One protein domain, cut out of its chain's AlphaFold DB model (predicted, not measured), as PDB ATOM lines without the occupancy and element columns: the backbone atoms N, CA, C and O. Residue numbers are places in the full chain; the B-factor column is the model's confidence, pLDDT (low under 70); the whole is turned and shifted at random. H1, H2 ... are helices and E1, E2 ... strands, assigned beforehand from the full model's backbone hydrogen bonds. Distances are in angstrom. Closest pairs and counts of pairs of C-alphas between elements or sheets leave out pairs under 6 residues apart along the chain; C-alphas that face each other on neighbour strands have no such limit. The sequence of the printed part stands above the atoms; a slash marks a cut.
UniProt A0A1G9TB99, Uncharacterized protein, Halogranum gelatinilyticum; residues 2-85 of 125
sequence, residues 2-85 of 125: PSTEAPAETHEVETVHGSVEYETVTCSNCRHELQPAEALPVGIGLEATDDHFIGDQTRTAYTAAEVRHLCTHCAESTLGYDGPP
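What this domain is: This is residues 2 to 85 of the 125 residues of an uncharacterized protein of Halogranum gelatinilyticum (UniProt A0A1G9TB99). Two antiparallel hairpins, E1-E2 and E3-E4, follow each other along a rod; residues 14 to 19 stick out at one end, the loop 45 to 65 reaches toward the other, and helix H1 is beside E3. The 84 printed residues hold E1, E2, E3, E4, H1 in that order, mixed, with under half in named elements. The whole is only just loose, close to extended: radius of gyration of the C-alphas 17.3 A, spans 61 by 27 by 22 A.

Where its parts are: E1, residues 9 to 15, begins at C-alpha 9 (60.875, 18.867, 90.152) and measures 19.2 A; E2, residues 18 to 26, 25.6 A. E3, residues 40 to 44, measures 12.6 A; E4, residues 66 to 70, 13.0 A. H1, residues 72 to 79, measures 10.0 A and ends at C-alpha 79 (46.700, 13.610, 110.578).

How they stand to each other: In hairpin E1-E2, N 11 and O 22 are within hydrogen-bond range, 2.8 A; in E3-E4, N 42 and O 68, 2.7 A. The closest C-alphas of E2 and E4, Thr 26 and His 69, are 6.9 A apart; of E3 and H1, Leu 40 and Thr 72, 6.8 A. In H1 every O i to N i+4 pair is within range.

The domain as a whole: The printed part has no cut; links E2 to E3 and E3 to E4 are long. Residues 2 to 6, 48 to 62 and 84 to 85 have pLDDT under 70.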
ATOM      1  N   PRO A   2      62.046  32.323 106.780       54.38
ATOM      2  CA  PRO A   2      61.060  31.629 105.956       54.38
ATOM      3  C   PRO A   2      61.247  30.116 106.116       54.38
ATOM      4  O   PRO A   2      62.382  29.636 106.120       54.38
ATOM      5  N   SER A   3      60.147  29.386 106.291       58.62
ATOM      6  CA  SER A   3      60.154  27.927 106.389       58.62
ATOM      7  C   SER A   3      60.780  27.322 105.130       58.62
ATOM      8  O   SER A   3      60.550  27.809 104.023       58.62
ATOM      9  N   THR A   4      61.578  26.267 105.290       67.19
ATOM     10  CA  THR A   4      62.136  25.550 104.134       67.19
ATOM     11  C   THR A   4      61.033  24.678 103.534       67.19
ATOM     12  O   THR A   4      60.520  23.791 104.216       67.19
ATOM     13  N   GLU A   5      60.637  24.956 102.294       68.25
ATOM     14  CA  GLU A   5      59.646  24.179 101.541       68.25
ATOM     15  C   GLU A   5      60.352  23.149 100.649       68.25
ATOM     16  O   GLU A   5      61.458  23.387 100.153       68.25
ATOM     17  N   ALA A   6      59.749  21.971 100.483       66.12
ATOM     18  CA  ALA A   6      60.305  20.946  99.609       66.12
ATOM     19  C   ALA A   6      60.223  21.403  98.134       66.12
ATOM     20  O   ALA A   6      59.167  21.858  97.706       66.12
ATOM     21  N   PRO A   7      61.311  21.294  97.349       72.69
ATOM     22  CA  PRO A   7      61.327  21.797  95.980       72.69
ATOM     23  C   PRO A   7      60.464  20.937  95.048       72.69
ATOM     24  O   PRO A   7      60.427  19.712  95.184       72.69
ATOM     25  N   ALA A   8      59.816  21.590  94.082       83.00
ATOM     26  CA  ALA A   8      59.199  20.929  92.936       83.00
ATOM     27  C   ALA A   8      60.266  20.506  91.911       83.00
ATOM     28  O   ALA A   8      61.286  21.183  91.753       83.00
ATOM     29  N   GLU A   9      60.026  19.391  91.223       87.12
ATOM     30  CA  GLU A   9      60.875  18.867  90.152       87.12
ATOM     31  C   GLU A   9      60.163  19.008  88.802       87.12
ATOM     32  O   GLU A   9      58.982  18.688  88.669       87.12
ATOM     33  N   THR A  10      60.867  19.526  87.795       88.62
ATOM     34  CA  THR A  10      60.323  19.716  86.446       88.62
ATOM     35  C   THR A  10      60.677  18.521  85.569       88.62
ATOM     36  O   THR A  10      61.846  18.157  85.443       88.62
ATOM     37  N   HIS A  11      59.671  17.949  84.914       86.75
ATOM     38  CA  HIS A  11      59.815  16.861  83.957       86.75
ATOM     39  C   HIS A  11      59.346  17.303  82.573       86.75
ATOM     40  O   HIS A  11      58.384  18.058  82.447       86.75
ATOM     41  N   GLU A  12      59.992  16.779  81.536       91.19
ATOM     42  CA  GLU A  12      59.590  16.960  80.142       91.19
ATOM     43  C   GLU A  12      59.242  15.593  79.544       91.19
ATOM     44  O   GLU A  12      60.025  14.642  79.629       91.19
ATOM     45  N   VAL A  13      58.055  15.480  78.946       91.19
ATOM     46  CA  VAL A  13      57.611  14.279  78.229       91.19
ATOM     47  C   VAL A  13      57.247  14.643  76.802       91.19
ATOM     48  O   VAL A  13      56.477  15.568  76.546       91.19
ATOM     49  N   GLU A  14      57.769  13.867  75.858       91.00
ATOM     50  CA  GLU A  14      57.434  14.015  74.450       91.00
ATOM     51  C   GLU A  14      56.145  13.256  74.117       91.00
ATOM     52  O   GLU A  14      56.012  12.053  74.355       91.00
ATOM     53  N   THR A  15      55.168  13.978  73.571       89.38
ATOM     54  CA  THR A  15      53.869  13.435  73.171       89.38
ATOM     55  C   THR A  15      53.696  13.511  71.656       89.38
ATOM     56  O   THR A  15      54.417  14.220  70.955       89.38
ATOM     57  N   VAL A  16      52.662  12.849  71.130       89.00
ATOM     58  CA  VAL A  16      52.253  12.975  69.715       89.00
ATOM     59  C   VAL A  16      51.873  14.407  69.300       89.00
ATOM     60  O   VAL A  16      51.728  14.677  68.110       89.00
ATOM     61  N   HIS A  17      51.719  15.323  70.261       89.44
ATOM     62  CA  HIS A  17      51.385  16.731  70.048       89.44
ATOM     63  C   HIS A  17      52.548  17.694  70.350       89.44
ATOM     64  O   HIS A  17      52.351  18.903  70.264       89.44
ATOM     65  N   GLY A  18      53.744  17.182  70.665       89.31
ATOM     66  CA  GLY A  18      54.917  17.969  71.062       89.31
ATOM     67  C   GLY A  18      55.366  17.686  72.498       89.31
ATOM     68  O   GLY A  18      54.778  16.838  73.179       89.31
ATOM     69  N   SER A  19      56.415  18.374  72.952       88.94
ATOM     70  CA  SER A  19      56.881  18.257  74.333       88.94
ATOM     71  C   SER A  19      55.952  18.986  75.301       88.94
ATOM     72  O   SER A  19      55.397  20.046  75.000       88.94
ATOM     73  N   VAL A  20      55.738  18.363  76.457       90.94
ATOM     74  CA  VAL A  20      54.952  18.903  77.563       90.94
ATOM     75  C   VAL A  20      55.829  18.891  78.802       90.94
ATOM     76  O   VAL A  20      56.320  17.837  79.210       90.94
ATOM     77  N   GLU A  21      55.997  20.065  79.399       90.88
ATOM     78  CA  GLU A  21      56.643  20.232  80.696       90.88
ATOM     79  C   GLU A  21      55.591  20.179  81.806       90.88
ATOM     80  O   GLU A  21      54.505  20.755  81.682       90.88
ATOM     81  N   TYR A  22      55.904  19.486  82.895       87.44
ATOM     82  CA  TYR A  22      55.069  19.457  84.090       87.44
ATOM     83  C   TYR A  22      55.925  19.386  85.348       87.44
ATOM     84  O   TYR A  22      57.030  18.848  85.352       87.44
ATOM     85  N   GLU A  23      55.392  19.938  86.431       92.12
ATOM     86  CA  GLU A  23      56.034  19.919  87.738       92.12
ATOM     87  C   GLU A  23      55.449  18.803  88.598       92.12
ATOM     88  O   GLU A  23      54.244  18.529  88.558       92.12
ATOM     89  N   THR A  24      56.301  18.179  89.402       93.12
ATOM     90  CA  THR A  24      55.911  17.193  90.404       93.12
ATOM     91  C   THR A  24      56.491  17.552  91.763       93.12
ATOM     92  O   THR A  24      57.494  18.253  91.897       93.12
ATOM     93  N   VAL A  25      55.841  17.060  92.809       93.25
ATOM     94  CA  VAL A  25      56.359  17.051  94.176       93.25
ATOM     95  C   VAL A  25      56.232  15.645  94.739       93.25
ATOM     96  O   VAL A  25      55.297  14.908  94.431       93.25
ATOM     97  N   THR A  26      57.171  15.257  95.597       93.19
ATOM     98  CA  THR A  26      57.167  13.921  96.201       93.19
ATOM     99  C   THR A  26      56.501  13.937  97.574       93.19
ATOM    100  O   THR A  26      56.898  14.687  98.469       93.19
ATOM    101  N   CYS A  27      55.534  13.040  97.787       92.06
ATOM    102  CA  CYS A  27      54.962  12.791  99.106       92.06
ATOM    103  C   CYS A  27      56.052  12.337 100.086       92.06
ATOM    104  O   CYS A  27      56.723  11.322  99.880       92.06
ATOM    105  N   SER A  28      56.194  13.044 101.205       92.94
ATOM    106  CA  SER A  28      57.240  12.769 102.197       92.94
ATOM    107  C   SER A  28      57.048  11.434 102.927       92.94
ATOM    108  O   SER A  28      58.019  10.888 103.446       92.94
ATOM    109  N   ASN A  29      55.823  10.891 102.934       91.69
ATOM    110  CA  ASN A  29      55.504   9.622 103.589       91.69
ATOM    111  C   ASN A  29      55.649   8.414 102.647       91.69
ATOM    112  O   ASN A  29      56.452   7.521 102.902       91.69
ATOM    113  N   CYS A  30      54.904   8.383 101.534       93.62
ATOM    114  CA  CYS A  30      54.861   7.223 100.631       93.62
ATOM    115  C   CYS A  30      55.757   7.335  99.388       93.62
ATOM    116  O   CYS A  30      55.810   6.392  98.605       93.62
ATOM    117  N   ARG A  31      56.449   8.469  99.196       93.69
ATOM    118  CA  ARG A  31      57.314   8.753  98.034       93.69
ATOM    119  C   ARG A  31      56.614   8.745  96.672       93.69
ATOM    120  O   ARG A  31      57.283   8.715  95.650       93.69
ATOM    121  N   HIS A  32      55.286   8.797  96.652       92.69
ATOM    122  CA  HIS A  32      54.532   8.972  95.416       92.69
ATOM    123  C   HIS A  32      54.712  10.394  94.871       92.69
ATOM    124  O   HIS A  32      54.644  11.354  95.645       92.69
ATOM    125  N   GLU A  33      54.936  10.509  93.565       92.50
ATOM    126  CA  GLU A  33      54.956  11.780  92.842       92.50
ATOM    127  C   GLU A  33      53.526  12.277  92.624       92.50
ATOM    128  O   GLU A  33      52.631  11.514  92.271       92.50
ATOM    129  N   LEU A  34      53.319  13.563  92.872       91.38
ATOM    130  CA  LEU A  34      52.030  14.240  92.807       91.38
ATOM    131  C   LEU A  34      52.193  15.525  92.011       91.38
ATOM    132  O   LEU A  34      53.279  16.110  92.001       91.38
ATOM    133  N   GLN A  35      51.107  16.030  91.432       90.12
ATOM    134  CA  GLN A  35      51.122  17.420  90.997       90.12
ATOM    135  C   GLN A  35      51.142  18.356  92.216       90.12
ATOM    136  O   GLN A  35      50.462  18.072  93.206       90.12
ATOM    137  N   PRO A  36      51.847  19.502  92.153       87.81
ATOM    138  CA  PRO A  36      51.872  20.481  93.241       87.81
ATOM    139  C   PRO A  36      50.473  20.898  93.718       87.81
ATOM    140  O   PRO A  36      50.254  21.083  94.910       87.81
ATOM    141  N   ALA A  37      49.501  20.979  92.802       85.62
ATOM    142  CA  ALA A  37      48.113  21.326  93.113       85.62
ATOM    143  C   ALA A  37      47.362  20.264  93.944       85.62
ATOM    144  O   ALA A  37      46.352  20.580  94.570       85.62
ATOM    145  N   GLU A  38      47.832  19.016  93.945       85.12
ATOM    146  CA  GLU A  38      47.243  17.891  94.686       85.12
ATOM    147  C   GLU A  38      47.979  17.610  96.004       85.12
ATOM    148  O   GLU A  38      47.532  16.810  96.830       85.12
ATOM    149  N   ALA A  39      49.125  18.256  96.206       87.75
ATOM    150  CA  ALA A  39      49.947  18.084  97.383       87.75
ATOM    151  C   ALA A  39      49.442  18.933  98.553       87.75
ATOM    152  O   ALA A  39      49.194  20.129  98.429       87.75
ATOM    153  N   LEU A  40      49.350  18.314  99.728       88.44
ATOM    154  CA  LEU A  40      48.970  18.990 100.961       88.44
ATOM    155  C   LEU A  40      50.232  19.449 101.701       88.44
ATOM    156  O   LEU A  40      51.021  18.590 102.114       88.44
ATOM    157  N   PRO A  41      50.453  20.765 101.876       88.25
ATOM    158  CA  PRO A  41      51.560  21.267 102.675       88.25
ATOM    159  C   PRO A  41      51.283  21.021 104.163       88.25
ATOM    160  O   PRO A  41      50.230  21.373 104.693       88.25
ATOM    161  N   VAL A  42      52.250  20.424 104.847       85.81
ATOM    162  CA  VAL A  42      52.203  20.094 106.270       85.81
ATOM    163  C   VAL A  42      53.413  20.710 106.951       85.81
ATOM    164  O   VAL A  42      54.558  20.403 106.616       85.81
ATOM    165  N   GLY A  43      53.143  21.575 107.926       84.94
ATOM    166  CA  GLY A  43      54.169  22.160 108.776       84.94
ATOM    167  C   GLY A  43      54.727  21.143 109.770       84.94
ATOM    168  O   GLY A  43      53.971  20.475 110.474       84.94
ATOM    169  N   ILE A  44      56.051  21.042 109.849       81.69
ATOM    170  CA  ILE A  44      56.781  20.220 110.810       81.69
ATOM    171  C   ILE A  44      57.580  21.132 111.738       81.69
ATOM    172  O   ILE A  44      58.260  22.065 111.305       81.69
ATOM    173  N   GLY A  45      57.508  20.824 113.034       79.88
ATOM    174  CA  GLY A  45      58.139  21.618 114.081       79.88
ATOM    175  C   GLY A  45      57.379  22.908 114.382       79.88
ATOM    176  O   GLY A  45      56.434  23.280 113.690       79.88
ATOM    177  N   LEU A  46      57.794  23.574 115.454       75.75
ATOM    178  CA  LEU A  46      57.263  24.866 115.870       75.75
ATOM    179  C   LEU A  46      58.444  25.785 116.150       75.75
ATOM    180  O   LEU A  46      59.278  25.481 117.003       75.75
ATOM    181  N   GLU A  47      58.488  26.911 115.459       72.56
ATOM    182  CA  GLU A  47      59.377  28.018 115.775       72.56
ATOM    183  C   GLU A  47      58.537  29.154 116.347       72.56
ATOM    184  O   GLU A  47      57.504  29.530 115.787       72.56
ATOM    185  N   ALA A  48      58.956  29.676 117.501       67.94
ATOM    186  CA  ALA A  48      58.356  30.883 118.043       67.94
ATOM    187  C   ALA A  48      58.638  32.031 117.068       67.94
ATOM    188  O   ALA A  48      59.791  32.251 116.696       67.94
ATOM    189  N   THR A  49      57.592  32.736 116.647       64.81
ATOM    190  CA  THR A  49      57.766  33.996 115.926       64.81
ATOM    191  C   THR A  49      57.647  35.160 116.906       64.81
ATOM    192  O   THR A  49      56.880  35.113 117.871       64.81
ATOM    193  N   ASP A  50      58.414  36.215 116.642       61.97
ATOM    194  CA  ASP A  50      58.301  37.497 117.337       61.97
ATOM    195  C   ASP A  50      57.038  38.272 116.908       61.97
ATOM    196  O   ASP A  50      56.751  39.342 117.445       61.97
ATOM    197  N   ASP A  51      56.246  37.728 115.973       58.44
ATOM    198  CA  ASP A  51      54.970  38.297 115.548       58.44
ATOM    199  C   ASP A  51      53.935  38.197 116.672       58.44
ATOM    200  O   ASP A  51      53.205  37.220 116.841       58.44
ATOM    201  N   HIS A  52      53.862  39.247 117.477       54.12
ATOM    202  CA  HIS A  52      52.763  39.445 118.404       54.12
ATOM    203  C   HIS A  52      51.546  39.917 117.607       54.12
ATOM    204  O   HIS A  52      51.528  41.030 117.078       54.12
ATOM    205  N   PHE A  53      50.515  39.073 117.510       49.88
ATOM    206  CA  PHE A  53      49.220  39.492 116.974       49.88
ATOM    207  C   PHE A  53      48.721  40.713 117.763       49.88
ATOM    208  O   PHE A  53      48.580  40.661 118.985       49.88
ATOM    209  N   ILE A  54      48.472  41.826 117.067       42.34
ATOM    210  CA  ILE A  54      47.970  43.059 117.681       42.34
ATOM    211  C   ILE A  54      46.491  42.858 118.049       42.34
ATOM    212  O   ILE A  54      45.613  42.912 117.191       42.34
ATOM    213  N   GLY A  55      46.230  42.613 119.336       54.19
ATOM    214  CA  GLY A  55      44.902  42.483 119.946       54.19
ATOM    215  C   GLY A  55      44.980  41.963 121.390       54.19
ATOM    216  O   GLY A  55      46.029  41.497 121.823       54.19
ATOM    217  N   ASP A  56      43.865  42.005 122.131       43.16
ATOM    218  CA  ASP A  56      43.735  41.600 123.555       43.16
ATOM    219  C   ASP A  56      43.910  40.077 123.802       43.16
ATOM    220  O   ASP A  56      43.609  39.544 124.867       43.16
ATOM    221  N   GLN A  57      44.394  39.347 122.793       45.50
ATOM    222  CA  GLN A  57      44.815  37.956 122.888       45.50
ATOM    223  C   GLN A  57      46.228  37.832 122.330       45.50
ATOM    224  O   GLN A  57      46.427  37.559 121.146       45.50
ATOM    225  N   THR A  58      47.219  37.991 123.203       46.31
ATOM    226  CA  THR A  58      48.595  37.562 122.952       46.31
ATOM    227  C   THR A  58      48.632  36.035 122.885       46.31
ATOM    228  O   THR A  58      49.005  35.342 123.829       46.31
ATOM    229  N   ARG A  59      48.198  35.472 121.756       50.12
ATOM    230  CA  ARG A  59      48.534  34.094 121.406       50.12
ATOM    231  C   ARG A  59      49.987  34.094 120.957       50.12
ATOM    232  O   ARG A  59      50.348  34.872 120.078       50.12
ATOM    233  N   THR A  60      50.812  33.244 121.562       53.69
ATOM    234  CA  THR A  60      52.124  32.912 121.007       53.69
ATOM    235  C   THR A  60      51.898  32.433 119.580       53.69
ATOM    236  O   THR A  60      51.284  31.388 119.357       53.69
ATOM    237  N   ALA A  61      52.312  33.241 118.611       59.50
ATOM    238  CA  ALA A  61      52.308  32.821 117.228       59.50
ATOM    239  C   ALA A  61      53.484  31.854 117.049       59.50
ATOM    240  O   ALA A  61      54.618  32.130 117.451       59.50
ATOM    241  N   TYR A  62      53.186  30.687 116.492       62.38
ATOM    242  CA  TYR A  62      54.181  29.703 116.100       62.38
ATOM    243  C   TYR A  62      54.106  29.550 114.588       62.38
ATOM    244  O   TYR A  62      53.011  29.474 114.029       62.38
ATOM    245  N   THR A  63      55.263  29.501 113.940       73.25
ATOM    246  CA  THR A  63      55.379  29.121 112.531       73.25
ATOM    247  C   THR A  63      55.956  27.714 112.427       73.25
ATOM    248  O   THR A  63      56.617  27.234 113.351       73.25
ATOM    249  N   ALA A  64      55.699  27.035 111.315       77.25
ATOM    250  CA  ALA A  64      56.340  25.758 111.042       77.25
ATOM    251  C   ALA A  64      57.827  25.978 110.725       77.25
ATOM    252  O   ALA A  64      58.165  26.881 109.958       77.25
ATOM    253  N   ALA A  65      58.708  25.142 111.277       80.88
ATOM    254  CA  ALA A  65      60.138  25.183 110.955       80.88
ATOM    255  C   ALA A  65      60.385  24.725 109.504       80.88
ATOM    256  O   ALA A  65      61.182  25.294 108.757       80.88
ATOM    257  N   GLU A  66      59.645  23.700 109.090       81.81
ATOM    258  CA  GLU A  66      59.748  23.075 107.777       81.81
ATOM    259  C   GLU A  66      58.357  22.806 107.203       81.81
ATOM    260  O   GLU A  66      57.429  22.500 107.949       81.81
ATOM    261  N   VAL A  67      58.211  22.889 105.881       83.94
ATOM    262  CA  VAL A  67      56.987  22.488 105.181       83.94
ATOM    263  C   VAL A  67      57.291  21.271 104.314       83.94
ATOM    264  O   VAL A  67      58.197  21.280 103.481       83.94
ATOM    265  N   ARG A  68      56.527  20.199 104.519       87.81
ATOM    266  CA  ARG A  68      56.592  18.961 103.735       87.81
ATOM    267  C   ARG A  68      55.289  18.735 102.990       87.81
ATOM    268  O   ARG A  68      54.233  19.122 103.468       87.81
ATOM    269  N   HIS A  69      55.349  18.039 101.863       90.94
ATOM    270  CA  HIS A  69      54.156  17.674 101.102       90.94
ATOM    271  C   HIS A  69      53.708  16.245 101.414       90.94
ATOM    272  O   HIS A  69      54.532  15.322 101.444       90.94
ATOM    273  N   LEU A  70      52.404  16.051 101.611       90.69
ATOM    274  CA  LEU A  70      51.754  14.742 101.705       90.69
ATOM    275  C   LEU A  70      50.685  14.589 100.616       90.69
ATOM    276  O   LEU A  70      50.043  15.563 100.230       90.69
ATOM    277  N   CYS A  71      50.450  13.357 100.155       91.38
ATOM    278  CA  CYS A  71      49.225  13.047  99.417       91.38
ATOM    279  C   CYS A  71      48.024  13.018 100.372       91.38
ATOM    280  O   CYS A  71      48.188  12.742 101.564       91.38
ATOM    281  N   THR A  72      46.815  13.210  99.840       89.88
ATOM    282  CA  THR A  72      45.561  13.168 100.612       89.88
ATOM    283  C   THR A  72      45.443  11.908 101.459       89.88
ATOM    284  O   THR A  72      45.170  12.006 102.646       89.88
ATOM    285  N   HIS A  73      45.766  10.740 100.898       89.69
ATOM    286  CA  HIS A  73      45.682   9.475 101.631       89.69
ATOM    287  C   HIS A  73      46.631   9.413 102.842       89.69
ATOM    288  O   HIS A  73      46.245   8.967 103.917       89.69
ATOM    289  N   CYS A  74      47.877   9.875 102.690       91.19
ATOM    290  CA  CYS A  74      48.833   9.906 103.800       91.19
ATOM    291  C   CYS A  74      48.496  10.990 104.827       91.19
ATOM    292  O   CYS A  74      48.772  10.805 106.012       91.19
ATOM    293  N   ALA A  75      47.926  12.114 104.392       89.44
ATOM    294  CA  ALA A  75      47.444  13.151 105.296       89.44
ATOM    295  C   ALA A  75      46.239  12.653 106.109       89.44
ATOM    296  O   ALA A  75      46.215  12.828 107.323       89.44
ATOM    297  N   GLU A  76      45.291  11.964 105.475       89.38
ATOM    298  CA  GLU A  76      44.138  11.339 106.129       89.38
ATOM    299  C   GLU A  76      44.595  10.311 107.170       89.38
ATOM    300  O   GLU A  76      44.268  10.422 108.349       89.38
ATOM    301  N   SER A  77      45.457   9.369 106.774       88.81
ATOM    302  CA  SER A  77      45.903   8.292 107.664       88.81
ATOM    303  C   SER A  77      46.730   8.774 108.858       88.81
ATOM    304  O   SER A  77      46.749   8.118 109.898       88.81
ATOM    305  N   THR A  78      47.478   9.869 108.694       86.81
ATOM    306  CA  THR A  78      48.467  10.323 109.687       86.81
ATOM    307  C   THR A  78      47.937  11.465 110.546       86.81
ATOM    308  O   THR A  78      48.244  11.529 111.734       86.81
ATOM    309  N   LEU A  79      47.164  12.372 109.949       85.94
ATOM    310  CA  LEU A  79      46.700  13.610 110.578       85.94
ATOM    311  C   LEU A  79      45.175  13.657 110.740       85.94
ATOM    312  O   LEU A  79      44.678  14.629 111.301       85.94
ATOM    313  N   GLY A  80      44.438  12.648 110.262       84.94
ATOM    314  CA  GLY A  80      42.974  12.693 110.221       84.94
ATOM    315  C   GLY A  80      42.464  13.782 109.279       84.94
ATOM    316  O   GLY A  80      41.460  14.425 109.559       84.94
ATOM    317  N   TYR A  81      43.215  14.074 108.214       80.31
ATOM    318  CA  TYR A  81      42.804  15.064 107.229       80.31
ATOM    319  C   TYR A  81      41.664  14.520 106.359       80.31
ATOM    320  O   TYR A  81      41.901  13.695 105.480       80.31
ATOM    321  N   ASP A  82      40.457  15.043 106.559       77.75
ATOM    322  CA  ASP A  82      39.245  14.619 105.841       77.75
ATOM    323  C   ASP A  82      39.023  15.359 104.504       77.75
ATOM    324  O   ASP A  82      37.953  15.283 103.900       77.75
ATOM    325  N   GLY A  83      40.034  16.083 104.011       71.62
ATOM    326  CA  GLY A  83      39.922  16.914 102.811       71.62
ATOM    327  C   GLY A  83      39.658  18.394 103.111       71.62
ATOM    328  O   GLY A  83      39.507  18.798 104.267       71.62
ATOM    329  N   PRO A  84      39.633  19.249 102.073       68.12
ATOM    330  CA  PRO A  84      39.185  20.621 102.237       68.12
ATOM    331  C   PRO A  84      37.700  20.612 102.634       68.12
ATOM    332  O   PRO A  84      36.927  19.875 102.014       68.12
ATOM    333  N   PRO A  85      37.279  21.431 103.619       62.19
ATOM    334  CA  PRO A  85      35.879  21.494 104.012       62.19
ATOM    335  C   PRO A  85      35.025  21.825 102.790       62.19
ATOM    336  O   PRO A  85      35.368  22.695 101.978       62.19
TER     337      PRO A  85